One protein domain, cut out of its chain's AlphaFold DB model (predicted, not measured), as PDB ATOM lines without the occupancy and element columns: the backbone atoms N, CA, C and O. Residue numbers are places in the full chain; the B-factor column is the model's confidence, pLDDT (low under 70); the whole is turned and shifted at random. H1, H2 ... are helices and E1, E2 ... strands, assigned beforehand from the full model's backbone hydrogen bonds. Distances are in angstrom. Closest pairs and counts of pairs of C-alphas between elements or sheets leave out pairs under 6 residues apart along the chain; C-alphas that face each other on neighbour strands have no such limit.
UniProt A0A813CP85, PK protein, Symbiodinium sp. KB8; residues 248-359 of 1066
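What this domain is: This is residues 248 to 359 of the 1066 residues of the protein "PK protein" of Symbiodinium sp. KB8 (UniProt A0A813CP85). A long helix, H5, makes the core of an elongated, mostly helical body, with H3 and H4 running back along it, H2 on its side and H1 packed steeply across its later part. A small two-stranded hairpin, E1 and E2, lies beside H5 with E1 the nearer strand, and the loop residues 313 to 320 stick out at one end. The printed part has 112 residues, with five named helices and two named strands in the order H1, E1, E2, H2, H3, H4, H5; the sheet E1 - E2 is antiparallel. It is compact, with a radius of gyration of the C-alphas of 14.6 A, and spans 43 by 28 by 26 A.

Where its parts are: E1, residues 266 to 271, is 15.9 A long and begins at C-alpha 266 (91.722, -5.632, 30.693); E2, residues 274 to 279, is 16.7 A long. H5, residues 335 to 357, is 32.0 A long and ends at C-alpha 357 (88.833, -17.096, 50.888). H3, residues 293 to 311, is 27.8 A long. The shorter helices are H4, residues 321 to 328, H2, residues 283 to 288, and H1, residues 248 to 255, which begins at C-alpha 248 (79.963, -5.882, 37.403).

How they stand to each other: E1 and E2 form a hairpin, with N 267 and O 278 2.8 A apart and N 276 and O 269 2.9 A apart, within hydrogen-bond range. The closest C-alphas of E1 and H5 are those of Leu 269 and Leu 343, 7.7 A apart. H5 is the hub and touches the four other helices, in mostly aligned packing, three of the four pairs being at a shallow tilt. Its residues 338 to 348 touch H3, closest at the C-alphas of Val 300 and Met 341, 6.5 A, opposite ways at a shallow tilt of 33 degrees, only just short of steep. H4 and H5 form a helical hairpin, touching at the C-alphas of Leu 325 and Val 338, 6.6 A, with a shallow tilt of 17 degrees. H1 touches residues 347 to 354 of H5, closest at the C-alphas of Leu 254 and Ile 351, 6.2 A, at a steep tilt of 66 degrees. H2 and H5 only just touch, with 3 pairs of C-alphas within 8 A, the closest being Leu 284 and Arg 340, 7.3 A. H3 and H4 are near each other, while H2 and H4 are apart. Every O i to N i+4 pair is within hydrogen-bond range in H1, H2, H4 and H5; in H3 it is 14 of 15.

The domain as a whole: The two C-alphas farthest apart, those of Asp 263 and Gln 314, are 45.6 A apart. The printed part has no cut, and no link is long. Mean pLDDT of the printed part is 78.6; it is under 70 at residues 271 to 274, 308 to 332, 334 and 359.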
ATOM      1  N   GLU A 248      78.955  -6.905  37.660       93.56
ATOM      2  CA  GLU A 248      79.963  -5.882  37.403       93.56
ATOM      3  C   GLU A 248      80.606  -5.359  38.688       93.56
ATOM      4  O   GLU A 248      81.832  -5.340  38.779       93.56
ATOM      5  N   ALA A 249      79.821  -5.014  39.712       92.06
ATOM      6  CA  ALA A 249      80.391  -4.538  40.970       92.06
ATOM      7  C   ALA A 249      81.302  -5.594  41.616       92.06
ATOM      8  O   ALA A 249      82.404  -5.266  42.048       92.06
ATOM      9  N   CYS A 250      80.913  -6.875  41.588       91.81
ATOM     10  CA  CYS A 250      81.754  -7.980  42.056       91.81
ATOM     11  C   CYS A 250      83.064  -8.114  41.270       91.81
ATOM     12  O   CYS A 250      84.110  -8.371  41.866       91.81
ATOM     13  N   VAL A 251      83.024  -7.964  39.942       93.81
ATOM     14  CA  VAL A 251      84.221  -8.036  39.089       93.81
ATOM     15  C   VAL A 251      85.205  -6.925  39.465       93.81
ATOM     16  O   VAL A 251      86.369  -7.214  39.743       93.81
ATOM     17  N   PHE A 252      84.737  -5.681  39.561       92.50
ATOM     18  CA  PHE A 252      85.591  -4.531  39.874       92.50
ATOM     19  C   PHE A 252      86.036  -4.470  41.341       92.50
ATOM     20  O   PHE A 252      87.125  -3.977  41.622       92.50
ATOM     21  N   ASP A 253      85.241  -4.982  42.283       90.81
ATOM     22  CA  ASP A 253      85.625  -5.045  43.698       90.81
ATOM     23  C   ASP A 253      86.639  -6.179  43.940       90.81
ATOM     24  O   ASP A 253      87.739  -5.967  44.452       90.81
ATOM     25  N   LEU A 254      86.343  -7.401  43.488       90.06
ATOM     26  CA  LEU A 254      87.080  -8.594  43.923       90.06
ATOM     27  C   LEU A 254      88.233  -8.993  42.992       90.06
ATOM     28  O   LEU A 254      89.227  -9.560  43.469       90.06
ATOM     29  N   LEU A 255      88.143  -8.689  41.692       91.38
ATOM     30  CA  LEU A 255      89.145  -9.103  40.699       91.38
ATOM     31  C   LEU A 255      90.199  -8.033  40.384       91.38
ATOM     32  O   LEU A 255      91.261  -8.405  39.873       91.38
ATOM     33  N   ASP A 256      89.952  -6.764  40.737       88.62
ATOM     34  CA  ASP A 256      90.911  -5.665  40.539       88.62
ATOM     35  C   ASP A 256      92.248  -5.944  41.245       88.62
ATOM     36  O   ASP A 256      92.273  -6.330  42.427       88.62
ATOM     37  N   GLY A 257      93.342  -5.765  40.498       83.31
ATOM     38  CA  GLY A 257      94.724  -6.017  40.916       83.31
ATOM     39  C   GLY A 257      95.156  -7.488  40.894       83.31
ATOM     40  O   GLY A 257      96.253  -7.797  41.346       83.31
ATOM     41  N   ASN A 258      94.311  -8.408  40.412       83.12
ATOM     42  CA  ASN A 258      94.665  -9.828  40.259       83.12
ATOM     43  C   ASN A 258      94.416 -10.337  38.842       83.12
ATOM     44  O   ASN A 258      95.320 -10.828  38.177       83.12
ATOM     45  N   MET A 259      93.151 -10.289  38.430       87.81
ATOM     46  CA  MET A 259      92.683 -10.807  37.146       87.81
ATOM     47  C   MET A 259      92.152  -9.679  36.263       87.81
ATOM     48  O   MET A 259      92.096  -9.853  35.054       87.81
ATOM     49  N   LEU A 260      91.771  -8.546  36.852       89.00
ATOM     50  CA  LEU A 260      91.290  -7.360  36.161       89.00
ATOM     51  C   LEU A 260      92.243  -6.192  36.433       89.00
ATOM     52  O   LEU A 260      92.575  -5.926  37.589       89.00
ATOM     53  N   ASP A 261      92.614  -5.484  35.375       87.38
ATOM     54  CA  ASP A 261      93.023  -4.085  35.425       87.38
ATOM     55  C   ASP A 261      91.768  -3.226  35.222       87.38
ATOM     56  O   ASP A 261      91.208  -3.161  34.120       87.38
ATOM     57  N   ALA A 262      91.285  -2.615  36.307       83.31
ATOM     58  CA  ALA A 262      90.057  -1.822  36.305       83.31
ATOM     59  C   ALA A 262      90.201  -0.454  35.616       83.31
ATOM     60  O   ALA A 262      89.186   0.174  35.305       83.31
ATOM     61  N   ASP A 263      91.423   0.040  35.406       77.69
ATOM     62  CA  ASP A 263      91.666   1.315  34.723       77.69
ATOM     63  C   ASP A 263      91.624   1.119  33.205       77.69
ATOM     64  O   ASP A 263      91.108   1.967  32.473       77.69
ATOM     65  N   ARG A 264      92.100  -0.036  32.728       77.75
ATOM     66  CA  ARG A 264      92.126  -0.392  31.301       77.75
ATOM     67  C   ARG A 264      90.973  -1.292  30.860       77.75
ATOM     68  O   ARG A 264      90.798  -1.515  29.663       77.75
ATOM     69  N   ASN A 265      90.187  -1.814  31.803       84.88
ATOM     70  CA  ASN A 265      89.192  -2.868  31.576       84.88
ATOM     71  C   ASN A 265      89.791  -4.105  30.888       84.88
ATOM     72  O   ASN A 265      89.157  -4.713  30.022       84.88
ATOM     73  N   ILE A 266      91.020  -4.474  31.256       86.88
ATOM     74  CA  ILE A 266      91.722  -5.632  30.693       86.88
ATOM     75  C   ILE A 266      91.670  -6.780  31.692       86.88
ATOM     76  O   ILE A 266      92.005  -6.629  32.863       86.88
ATOM     77  N   VAL A 267      91.242  -7.945  31.215       89.94
ATOM     78  CA  VAL A 267      91.198  -9.182  31.985       89.94
ATOM     79  C   VAL A 267      92.333 -10.097  31.554       89.94
ATOM     80  O   VAL A 267      92.458 -10.439  30.376       89.94
ATOM     81  N   THR A 268      93.113 -10.549  32.526       88.94
ATOM     82  CA  THR A 268      94.303 -11.370  32.326       88.94
ATOM     83  C   THR A 268      94.014 -12.819  32.710       88.94
ATOM     84  O   THR A 268      93.832 -13.165  33.878       88.94
ATOM     85  N   LEU A 269      93.947 -13.697  31.708       82.31
ATOM     86  CA  LEU A 269      93.694 -15.126  31.868       82.31
ATOM     87  C   LEU A 269      95.000 -15.922  31.842       82.31
ATOM     88  O   LEU A 269      95.662 -16.018  30.810       82.31
ATOM     89  N   ASN A 270      95.308 -16.598  32.948       78.06
ATOM     90  CA  ASN A 270      96.464 -17.489  33.041       78.06
ATOM     91  C   ASN A 270      96.073 -18.923  32.651       78.06
ATOM     92  O   ASN A 270      95.313 -19.585  33.360       78.06
ATOM     93  N   SER A 271      96.586 -19.423  31.524       63.28
ATOM     94  CA  SER A 271      96.372 -20.805  31.067       63.28
ATOM     95  C   SER A 271      97.688 -21.447  30.629       63.28
ATOM     96  O   SER A 271      98.296 -21.036  29.647       63.28
ATOM     97  N   GLY A 272      98.139 -22.479  31.355       54.69
ATOM     98  CA  GLY A 272      99.273 -23.318  30.937       54.69
ATOM     99  C   GLY A 272     100.623 -22.598  30.800       54.69
ATOM    100  O   GLY A 272     101.427 -23.002  29.970       54.69
ATOM    101  N   GLY A 273     100.869 -21.537  31.577       59.38
ATOM    102  CA  GLY A 273     102.112 -20.750  31.519       59.38
ATOM    103  C   GLY A 273     102.095 -19.584  30.525       59.38
ATOM    104  O   GLY A 273     103.048 -18.814  30.496       59.38
ATOM    105  N   HIS A 274     101.010 -19.412  29.763       66.31
ATOM    106  CA  HIS A 274     100.775 -18.232  28.932       66.31
ATOM    107  C   HIS A 274      99.671 -17.363  29.544       66.31
ATOM    108  O   HIS A 274      98.613 -17.866  29.939       66.31
ATOM    109  N   SER A 275      99.940 -16.061  29.623       77.19
ATOM    110  CA  SER A 275      98.969 -15.039  30.003       77.19
ATOM    111  C   SER A 275      98.296 -14.493  28.742       77.19
ATOM    112  O   SER A 275      98.980 -14.197  27.761       77.19
ATOM    113  N   LYS A 276      96.963 -14.411  28.739       83.12
ATOM    114  CA  LYS A 276      96.176 -13.800  27.660       83.12
ATOM    115  C   LYS A 276      95.395 -12.618  28.214       83.12
ATOM    116  O   LYS A 276      94.550 -12.807  29.086       83.12
ATOM    117  N   GLU A 277      95.626 -11.443  27.646       86.50
ATOM    118  CA  GLU A 277      94.890 -10.219  27.958       86.50
ATOM    119  C   GLU A 277      93.681 -10.058  27.035       86.50
ATOM    120  O   GLU A 277      93.755 -10.303  25.826       86.50
ATOM    121  N   VAL A 278      92.539  -9.696  27.616       87.00
ATOM    122  CA  VAL A 278      91.265  -9.542  26.908       87.00
ATOM    123  C   VAL A 278      90.549  -8.293  27.403       87.00
ATOM    124  O   VAL A 278      90.311  -8.149  28.596       87.00
ATOM    125  N   LEU A 279      90.151  -7.414  26.482       85.38
ATOM    126  CA  LEU A 279      89.319  -6.254  26.804       85.38
ATOM    127  C   LEU A 279      87.903  -6.695  27.209       85.38
ATOM    128  O   LEU A 279      87.215  -7.378  26.445       85.38
ATOM    129  N   LEU A 280      87.442  -6.249  28.375       87.12
ATOM    130  CA  LEU A 280      86.111  -6.519  28.913       87.12
ATOM    131  C   LEU A 280      85.068  -5.570  28.307       87.12
ATOM    132  O   LEU A 280      84.675  -4.570  28.899       87.12
ATOM    133  N   ALA A 281      84.660  -5.859  27.074       83.19
ATOM    134  CA  ALA A 281      83.678  -5.060  26.336       83.19
ATOM    135  C   ALA A 281      82.874  -5.897  25.326       83.19
ATOM    136  O   ALA A 281      82.466  -5.397  24.272       83.19
ATOM    137  N   ASP A 282      82.723  -7.195  25.591       86.69
ATOM    138  CA  ASP A 282      82.044  -8.115  24.689       86.69
ATOM    139  C   ASP A 282      80.511  -8.119  24.904       86.69
ATOM    140  O   ASP A 282      80.018  -7.663  25.932       86.69
ATOM    141  N   PRO A 283      79.715  -8.631  23.948       87.69
ATOM    142  CA  PRO A 283      78.256  -8.612  24.064       87.69
ATOM    143  C   PRO A 283      77.694  -9.342  25.293       87.69
ATOM    144  O   PRO A 283      76.645  -8.953  25.798       87.69
ATOM    145  N   LEU A 284      78.366 -10.395  25.778       87.31
ATOM    146  CA  LEU A 284      77.899 -11.147  26.941       87.31
ATOM    147  C   LEU A 284      78.105 -10.338  28.230       87.31
ATOM    148  O   LEU A 284      77.241 -10.374  29.102       87.31
ATOM    149  N   TRP A 285      79.174  -9.541  28.321       91.44
ATOM    150  CA  TRP A 285      79.366  -8.573  29.404       91.44
ATOM    151  C   TRP A 285      78.185  -7.599  29.543       91.44
ATOM    152  O   TRP A 285      77.662  -7.429  30.645       91.44
ATOM    153  N   GLU A 286      77.717  -7.014  28.435       89.31
ATOM    154  CA  GLU A 286      76.603  -6.052  28.441       89.31
ATOM    155  C   GLU A 286      75.280  -6.666  28.923       89.31
ATOM    156  O   GLU A 286      74.487  -5.986  29.576       89.31
ATOM    157  N   GLU A 287      75.052  -7.955  28.655       88.25
ATOM    158  CA  GLU A 287      73.888  -8.684  29.167       88.25
ATOM    159  C   GLU A 287      74.008  -9.001  30.667       88.25
ATOM    160  O   GLU A 287      73.013  -8.958  31.388       88.25
ATOM    161  N   LEU A 288      75.211  -9.331  31.151       90.19
ATOM    162  CA  LEU A 288      75.417  -9.849  32.508       90.19
ATOM    163  C   LEU A 288      75.658  -8.766  33.563       90.19
ATOM    164  O   LEU A 288      75.325  -8.985  34.725       90.19
ATOM    165  N   LYS A 289      76.253  -7.624  33.199       90.44
ATOM    166  CA  LYS A 289      76.842  -6.646  34.138       90.44
ATOM    167  C   LYS A 289      75.932  -6.218  35.301       90.44
ATOM    168  O   LYS A 289      76.395  -6.144  36.435       90.44
ATOM    169  N   TYR A 290      74.635  -6.012  35.056       90.31
ATOM    170  CA  TYR A 290      73.678  -5.580  36.088       90.31
ATOM    171  C   TYR A 290      72.933  -6.728  36.780       90.31
ATOM    172  O   TYR A 290      72.182  -6.488  37.725       90.31
ATOM    173  N   MET A 291      73.111  -7.973  36.332       88.38
ATOM    174  CA  MET A 291      72.479  -9.132  36.960       88.38
ATOM    175  C   MET A 291      73.142  -9.448  38.301       88.38
ATOM    176  O   MET A 291      74.335  -9.219  38.488       88.38
ATOM    177  N   HIS A 292      72.385 -10.039  39.224       88.38
ATOM    178  CA  HIS A 292      72.972 -10.630  40.425       88.38
ATOM    179  C   HIS A 292      73.957 -11.749  40.038       88.38
ATOM    180  O   HIS A 292      73.663 -12.527  39.129       88.38
ATOM    181  N   LEU A 293      75.078 -11.884  40.753       85.81
ATOM    182  CA  LEU A 293      76.155 -12.845  40.471       85.81
ATOM    183  C   LEU A 293      75.640 -14.271  40.204       85.81
ATOM    184  O   LEU A 293      76.010 -14.901  39.216       85.81
ATOM    185  N   GLU A 294      74.742 -14.768  41.056       83.19
ATOM    186  CA  GLU A 294      74.142 -16.099  40.888       83.19
ATOM    187  C   GLU A 294      73.273 -16.223  39.630       83.19
ATOM    188  O   GLU A 294      73.306 -17.256  38.967       83.19
ATOM    189  N   ALA A 295      72.539 -15.168  39.266       84.56
ATOM    190  CA  ALA A 295      71.737 -15.152  38.045       84.56
ATOM    191  C   ALA A 295      72.624 -15.073  36.793       84.56
ATOM    192  O   ALA A 295      72.347 -15.740  35.799       84.56
ATOM    193  N   ALA A 296      73.722 -14.310  36.861       87.25
ATOM    194  CA  ALA A 296      74.726 -14.258  35.806       87.25
ATOM    195  C   ALA A 296      75.372 -15.636  35.586       87.25
ATOM    196  O   ALA A 296      75.488 -16.082  34.446       87.25
ATOM    197  N   ARG A 297      75.721 -16.354  36.665       86.06
ATOM    198  CA  ARG A 297      76.233 -17.732  36.583       86.06
ATOM    199  C   ARG A 297      75.241 -18.668  35.902       86.06
ATOM    200  O   ARG A 297      75.619 -19.329  34.939       86.06
ATOM    201  N   GLU A 298      73.992 -18.693  36.369       85.94
ATOM    202  CA  GLU A 298      72.942 -19.540  35.786       85.94
ATOM    203  C   GLU A 298      72.749 -19.249  34.292       85.94
ATOM    204  O   GLU A 298      72.648 -20.175  33.490       85.94
ATOM    205  N   LEU A 299      72.748 -17.973  33.888       84.81
ATOM    206  CA  LEU A 299      72.589 -17.604  32.482       84.81
ATOM    207  C   LEU A 299      73.767 -18.080  31.621       84.81
ATOM    208  O   LEU A 299      73.551 -18.590  30.519       84.81
ATOM    209  N   VAL A 300      75.004 -17.945  32.106       85.56
ATOM    210  CA  VAL A 300      76.185 -18.433  31.379       85.56
ATOM    211  C   VAL A 300      76.157 -19.958  31.264       85.56
ATOM    212  O   VAL A 300      76.395 -20.479  30.176       85.56
ATOM    213  N   GLU A 301      75.799 -20.677  32.331       82.25
ATOM    214  CA  GLU A 301      75.639 -22.141  32.315       82.25
ATOM    215  C   GLU A 301      74.563 -22.588  31.312       82.25
ATOM    216  O   GLU A 301      74.814 -23.474  30.495       82.25
ATOM    217  N   VAL A 302      73.408 -21.913  31.282       83.31
ATOM    218  CA  VAL A 302      72.342 -22.178  30.300       83.31
ATOM    219  C   VAL A 302      72.837 -21.968  28.870       83.31
ATOM    220  O   VAL A 302      72.566 -22.807  28.005       83.31
ATOM    221  N   LYS A 303      73.589 -20.889  28.606       81.81
ATOM    222  CA  LYS A 303      74.184 -20.647  27.283       81.81
ATOM    223  C   LYS A 303      75.190 -21.751  26.915       81.81
ATOM    224  O   LYS A 303      75.213 -22.174  25.762       81.81
ATOM    225  N   VAL A 304      75.984 -22.266  27.865       77.50
ATOM    226  CA  VAL A 304      76.934 -23.383  27.629       77.50
ATOM    227  C   VAL A 304      76.189 -24.662  27.250       77.50
ATOM    228  O   VAL A 304      76.523 -25.308  26.253       77.50
ATOM    229  N   ASP A 305      75.148 -25.008  28.003       74.56
ATOM    230  CA  ASP A 305      74.320 -26.195  27.756       74.56
ATOM    231  C   ASP A 305      73.553 -26.128  26.438       74.56
ATOM    232  O   ASP A 305      73.163 -27.142  25.851       74.56
ATOM    233  N   GLU A 306      73.287 -24.924  25.967       77.25
ATOM    234  CA  GLU A 306      72.657 -24.720  24.687       77.25
ATOM    235  C   GLU A 306      73.622 -24.950  23.521       77.25
ATOM    236  O   GLU A 306      73.292 -25.716  22.611       77.25
ATOM    237  N   VAL A 307      74.844 -24.416  23.602       71.88
ATOM    238  CA  VAL A 307      75.915 -24.728  22.641       71.88
ATOM    239  C   VAL A 307      76.196 -26.239  22.608       71.88
ATOM    240  O   VAL A 307      76.440 -26.799  21.539       71.88
ATOM    241  N   LYS A 308      76.074 -26.943  23.747       67.50
ATOM    242  CA  LYS A 308      76.140 -28.416  23.816       67.50
ATOM    243  C   LYS A 308      75.075 -29.094  22.956       67.50
ATOM    244  O   LYS A 308      75.396 -29.956  22.140       67.50
ATOM    245  N   ARG A 309      73.803 -28.724  23.156       69.38
ATOM    246  CA  ARG A 309      72.642 -29.354  22.498       69.38
ATOM    247  C   ARG A 309      72.650 -29.193  20.983       69.38
ATOM    248  O   ARG A 309      72.068 -30.013  20.284       69.38
ATOM    249  N   GLN A 310      73.282 -28.140  20.489       65.94
ATOM    250  CA  GLN A 310      73.329 -27.828  19.065       65.94
ATOM    251  C   GLN A 310      74.376 -28.650  18.313       65.94
ATOM    252  O   GLN A 310      74.219 -28.852  17.114       65.94
ATOM    253  N   ASN A 311      75.410 -29.140  19.009       60.16
ATOM    254  CA  ASN A 311      76.632 -29.626  18.363       60.16
ATOM    255  C   ASN A 311      77.018 -31.069  18.709       60.16
ATOM    256  O   ASN A 311      77.837 -31.656  18.007       60.16
ATOM    257  N   VAL A 312      76.443 -31.668  19.755       58.50
ATOM    258  CA  VAL A 312      76.716 -33.068  20.116       58.50
ATOM    259  C   VAL A 312      75.509 -33.935  19.756       58.50
ATOM    260  O   VAL A 312      74.477 -33.888  20.429       58.50
ATOM    261  N   GLN A 313      75.630 -34.744  18.695       49.62
ATOM    262  CA  GLN A 313      74.709 -35.857  18.448       49.62
ATOM    263  C   GLN A 313      74.941 -36.933  19.508       49.62
ATOM    264  O   GLN A 313      76.072 -37.360  19.714       49.62
ATOM    265  N   GLN A 314      73.846 -37.296  20.180       46.38
ATOM    266  CA  GLN A 314      73.683 -38.330  21.206       46.38
ATOM    267  C   GLN A 314      74.883 -39.268  21.393       46.38
ATOM    268  O   GLN A 314      74.946 -40.318  20.770       46.38
ATOM    269  N   ASP A 315      75.791 -38.896  22.292       47.12
ATOM    270  CA  ASP A 315      76.356 -39.803  23.286       47.12
ATOM    271  C   ASP A 315      77.196 -39.030  24.314       47.12
ATOM    272  O   ASP A 315      77.665 -37.922  24.063       47.12
ATOM    273  N   ALA A 316      77.393 -39.678  25.464       46.00
ATOM    274  CA  ALA A 316      78.331 -39.358  26.544       46.00
ATOM    275  C   ALA A 316      77.828 -38.448  27.688       46.00
ATOM    276  O   ALA A 316      77.741 -37.226  27.597       46.00
ATOM    277  N   THR A 317      77.480 -39.137  28.786       51.09
ATOM    278  CA  THR A 317      78.127 -39.092  30.118       51.09
ATOM    279  C   THR A 317      78.573 -37.742  30.709       51.09
ATOM    280  O   THR A 317      78.913 -36.781  30.033       51.09
ATOM    281  N   ALA A 318      78.577 -37.683  32.045       49.19
ATOM    282  CA  ALA A 318      78.945 -36.520  32.853       49.19
ATOM    283  C   ALA A 318      80.409 -36.070  32.634       49.19
ATOM    284  O   ALA A 318      81.302 -36.413  33.405       49.19
ATOM    285  N   ILE A 319      80.662 -35.303  31.574       57.53
ATOM    286  CA  ILE A 319      81.914 -34.575  31.339       57.53
ATOM    287  C   ILE A 319      81.810 -33.221  32.055       57.53
ATOM    288  O   ILE A 319      80.764 -32.572  32.007       57.53
ATOM    289  N   SER A 320      82.877 -32.793  32.742       59.78
ATOM    290  CA  SER A 320      82.898 -31.489  33.419       59.78
ATOM    291  C   SER A 320      82.847 -30.339  32.404       59.78
ATOM    292  O   SER A 320      83.429 -30.429  31.320       59.78
ATOM    293  N   THR A 321      82.185 -29.237  32.768       63.81
ATOM    294  CA  THR A 321      82.022 -28.039  31.921       63.81
ATOM    295  C   THR A 321      83.349 -27.522  31.356       63.81
ATOM    296  O   THR A 321      83.407 -27.111  30.201       63.81
ATOM    297  N   ARG A 322      84.449 -27.616  32.114       63.97
ATOM    298  CA  ARG A 322      85.782 -27.160  31.688       63.97
ATOM    299  C   ARG A 322      86.418 -28.053  30.619       63.97
ATOM    300  O   ARG A 322      86.856 -27.543  29.595       63.97
ATOM    301  N   ALA A 323      86.412 -29.371  30.825       61.34
ATOM    302  CA  ALA A 323      86.948 -30.328  29.850       61.34
ATOM    303  C   ALA A 323      86.165 -30.298  28.524       61.34
ATOM    304  O   ALA A 323      86.710 -30.567  27.457       61.34
ATOM    305  N   MET A 324      84.886 -29.932  28.596       60.72
ATOM    306  CA  MET A 324      84.013 -29.777  27.442       60.72
ATOM    307  C   MET A 324      84.291 -28.495  26.642       60.72
ATOM    308  O   MET A 324      84.333 -28.544  25.411       60.72
ATOM    309  N   LEU A 325      84.496 -27.353  27.311       65.19
ATOM    310  CA  LEU A 325      84.871 -26.104  26.635       65.19
ATOM    311  C   LEU A 325      86.176 -26.280  25.843       65.19
ATOM    312  O   LEU A 325      86.280 -25.781  24.725       65.19
ATOM    313  N   ASP A 326      87.125 -27.066  26.358       68.00
ATOM    314  CA  ASP A 326      88.376 -27.379  25.656       68.00
ATOM    315  C   ASP A 326      88.171 -28.247  24.398       68.00
ATOM    316  O   ASP A 326      88.888 -28.070  23.414       68.00
ATOM    317  N   GLN A 327      87.160 -29.125  24.370       64.75
ATOM    318  CA  GLN A 327      86.789 -29.885  23.165       64.75
ATOM    319  C   GLN A 327      86.097 -29.006  22.114       64.75
ATOM    320  O   GLN A 327      86.400 -29.108  20.927       64.75
ATOM    321  N   LEU A 328      85.192 -28.116  22.538       64.25
ATOM    322  CA  LEU A 328      84.463 -27.216  21.634       64.25
ATOM    323  C   LEU A 328      85.350 -26.108  21.048       64.25
ATOM    324  O   LEU A 328      85.101 -25.657  19.931       64.25
ATOM    325  N   ARG A 329      86.425 -25.719  21.748       67.88
ATOM    326  CA  ARG A 329      87.457 -24.792  21.244       67.88
ATOM    327  C   ARG A 329      88.169 -25.277  19.981       67.88
ATOM    328  O   ARG A 329      88.748 -24.455  19.276       67.88
ATOM    329  N   ALA A 330      88.145 -26.579  19.686       64.81
ATOM    330  CA  ALA A 330      88.764 -27.137  18.484       64.81
ATOM    331  C   ALA A 330      88.014 -26.773  17.185       64.81
ATOM    332  O   ALA A 330      88.595 -26.868  16.105       64.81
ATOM    333  N   ALA A 331      86.750 -26.335  17.275       68.00
ATOM    334  CA  ALA A 331      85.963 -25.883  16.131       68.00
ATOM    335  C   ALA A 331      86.161 -24.366  15.888       68.00
ATOM    336  O   ALA A 331      85.788 -23.560  16.744       68.00
ATOM    337  N   PRO A 332      86.707 -23.942  14.729       69.56
ATOM    338  CA  PRO A 332      87.055 -22.539  14.480       69.56
ATOM    339  C   PRO A 332      85.842 -21.596  14.456       69.56
ATOM    340  O   PRO A 332      85.965 -20.455  14.882       69.56
ATOM    341  N   GLU A 333      84.668 -22.073  14.034       71.12
ATOM    342  CA  GLU A 333      83.439 -21.264  13.933       71.12
ATOM    343  C   GLU A 333      82.841 -20.870  15.297       71.12
ATOM    344  O   GLU A 333      82.141 -19.867  15.400       71.12
ATOM    345  N   MET A 334      83.119 -21.633  16.361       68.81
ATOM    346  CA  MET A 334      82.544 -21.411  17.700       68.81
ATOM    347  C   MET A 334      83.547 -20.879  18.718       68.81
ATOM    348  O   MET A 334      83.170 -20.550  19.844       68.81
ATOM    349  N   ARG A 335      84.820 -20.788  18.328       76.12
ATOM    350  CA  ARG A 335      85.924 -20.427  19.214       76.12
ATOM    351  C   ARG A 335      85.662 -19.121  19.961       76.12
ATOM    352  O   ARG A 335      85.801 -19.094  21.177       76.12
ATOM    353  N   ASP A 336      85.188 -18.090  19.268       79.31
ATOM    354  CA  ASP A 336      84.948 -16.770  19.864       79.31
ATOM    355  C   ASP A 336      83.763 -16.752  20.843       79.31
ATOM    356  O   ASP A 336      83.760 -16.009  21.824       79.31
ATOM    357  N   ALA A 337      82.720 -17.552  20.599       78.31
ATOM    358  CA  ALA A 337      81.593 -17.680  21.525       78.31
ATOM    359  C   ALA A 337      82.000 -18.464  22.784       78.31
ATOM    360  O   ALA A 337      81.734 -18.029  23.904       78.31
ATOM    361  N   VAL A 338      82.711 -19.577  22.591       79.81
ATOM    362  CA  VAL A 338      83.226 -20.429  23.669       79.81
ATOM    363  C   VAL A 338      84.247 -19.680  24.525       79.81
ATOM    364  O   VAL A 338      84.181 -19.760  25.750       79.81
ATOM    365  N   ASP A 339      85.153 -18.914  23.915       81.94
ATOM    366  CA  ASP A 339      86.161 -18.135  24.638       81.94
ATOM    367  C   ASP A 339      85.531 -17.026  25.493       81.94
ATOM    368  O   ASP A 339      85.954 -16.848  26.636       81.94
ATOM    369  N   ARG A 340      84.479 -16.348  25.007       87.00
ATOM    370  CA  ARG A 340      83.702 -15.379  25.810       87.00
ATOM    371  C   ARG A 340      83.048 -16.042  27.019       87.00
ATOM    372  O   ARG A 340      83.191 -15.581  28.146       87.00
ATOM    373  N   MET A 341      82.369 -17.167  26.818       86.69
ATOM    374  CA  MET A 341      81.693 -17.877  27.910       86.69
ATOM    375  C   MET A 341      82.695 -18.440  28.929       86.69
ATOM    376  O   MET A 341      82.473 -18.347  30.136       86.69
ATOM    377  N   ALA A 342      83.832 -18.956  28.458       84.38
ATOM    378  CA  ALA A 342      84.921 -19.416  29.311       84.38
ATOM    379  C   ALA A 342      85.548 -18.275  30.130       84.38
ATOM    380  O   ALA A 342      85.856 -18.483  31.303       84.38
ATOM    381  N   LEU A 343      85.703 -17.081  29.544       89.50
ATOM    382  CA  LEU A 343      86.158 -15.875  30.245       89.50
ATOM    383  C   LEU A 343      85.219 -15.534  31.414       89.50
ATOM    384  O   LEU A 343      85.680 -15.426  32.550       89.50
ATOM    385  N   HIS A 344      83.910 -15.431  31.168       91.94
ATOM    386  CA  HIS A 344      82.942 -15.097  32.221       91.94
ATOM    387  C   HIS A 344      82.845 -16.173  33.307       91.94
ATOM    388  O   HIS A 344      82.807 -15.829  34.488       91.94
ATOM    389  N   LEU A 345      82.887 -17.462  32.952       89.12
ATOM    390  CA  LEU A 345      82.943 -18.546  33.941       89.12
ATOM    391  C   LEU A 345      84.217 -18.497  34.788       89.12
ATOM    392  O   LEU A 345      84.152 -18.742  35.993       89.12
ATOM    393  N   ALA A 346      85.366 -18.180  34.183       88.31
ATOM    394  CA  ALA A 346      86.622 -18.026  34.911       88.31
ATOM    395  C   ALA A 346      86.542 -16.866  35.912       88.31
ATOM    396  O   ALA A 346      86.885 -17.056  37.077       88.31
ATOM    397  N   MET A 347      86.006 -15.713  35.491       92.62
ATOM    398  CA  MET A 347      85.770 -14.571  36.381       92.62
ATOM    399  C   MET A 347      84.817 -14.930  37.526       92.62
ATOM    400  O   MET A 347      85.159 -14.711  38.681       92.62
ATOM    401  N   ILE A 348      83.664 -15.549  37.240       91.62
ATOM    402  CA  ILE A 348      82.688 -15.969  38.265       91.62
ATOM    403  C   ILE A 348      83.315 -16.953  39.259       91.62
ATOM    404  O   ILE A 348      83.157 -16.805  40.469       91.62
ATOM    405  N   THR A 349      84.077 -17.930  38.763       89.19
ATOM    406  CA  THR A 349      84.775 -18.905  39.614       89.19
ATOM    407  C   THR A 349      85.780 -18.211  40.530       89.19
ATOM    408  O   THR A 349      85.849 -18.521  41.720       89.19
ATOM    409  N   GLN A 350      86.541 -17.252  39.998       89.81
ATOM    410  CA  GLN A 350      87.507 -16.495  40.782       89.81
ATOM    411  C   GLN A 350      86.821 -15.603  41.823       89.81
ATOM    412  O   GLN A 350      87.282 -15.550  42.962       89.81
ATOM    413  N   ILE A 351      85.690 -14.977  41.479       90.31
ATOM    414  CA  ILE A 351      84.850 -14.210  42.411       90.31
ATOM    415  C   ILE A 351      84.393 -15.101  43.569       90.31
ATOM    416  O   ILE A 351      84.639 -14.770  44.727       90.31
ATOM    417  N   HIS A 352      83.802 -16.267  43.288       87.50
ATOM    418  CA  HIS A 352      83.387 -17.214  44.332       87.50
ATOM    419  C   HIS A 352      84.568 -17.703  45.171       87.50
ATOM    420  O   HIS A 352      84.450 -17.809  46.392       87.50
ATOM    421  N   SER A 353      85.724 -17.959  44.553       87.25
ATOM    422  CA  SER A 353      86.929 -18.337  45.292       87.25
ATOM    423  C   SER A 353      87.391 -17.232  46.241       87.25
ATOM    424  O   SER A 353      87.812 -17.543  47.355       87.25
ATOM    425  N   ARG A 354      87.311 -15.960  45.829       85.25
ATOM    426  CA  ARG A 354      87.687 -14.811  46.662       85.25
ATOM    427  C   ARG A 354      86.706 -14.613  47.807       85.25
ATOM    428  O   ARG A 354      87.145 -14.596  48.953       85.25
ATOM    429  N   LEU A 355      85.406 -14.617  47.512       84.00
ATOM    430  CA  LEU A 355      84.334 -14.555  48.510       84.00
ATOM    431  C   LEU A 355      84.472 -15.646  49.585       84.00
ATOM    432  O   LEU A 355      84.263 -15.382  50.767       84.00
ATOM    433  N   ASN A 356      84.871 -16.859  49.195       80.75
ATOM    434  CA  ASN A 356      85.139 -17.946  50.136       80.75
ATOM    435  C   ASN A 356      86.453 -17.753  50.906       80.75
ATOM    436  O   ASN A 356      86.484 -17.973  52.115       80.75
ATOM    437  N   SER A 357      87.532 -17.329  50.238       77.31
ATOM    438  CA  SER A 357      88.833 -17.096  50.888       77.31
ATOM    439  C   SER A 357      88.787 -15.969  51.921       77.31
ATOM    440  O   SER A 357      89.424 -16.065  52.964       77.31
ATOM    441  N   GLU A 358      87.980 -14.941  51.654       73.25
ATOM    442  CA  GLU A 358      87.731 -13.804  52.545       73.25
ATOM    443  C   GLU A 358      86.589 -14.088  53.538       73.25
ATOM    444  O   GLU A 358      86.272 -13.245  54.372       73.25
ATOM    445  N   GLN A 359      86.013 -15.299  53.494       67.94
ATOM    446  CA  GLN A 359      84.985 -15.804  54.415       67.94
ATOM    447  C   GLN A 359      83.702 -14.957  54.443       67.94
ATOM    448  O   GLN A 359      83.028 -14.848  55.470       67.94
TER     449      GLN A 359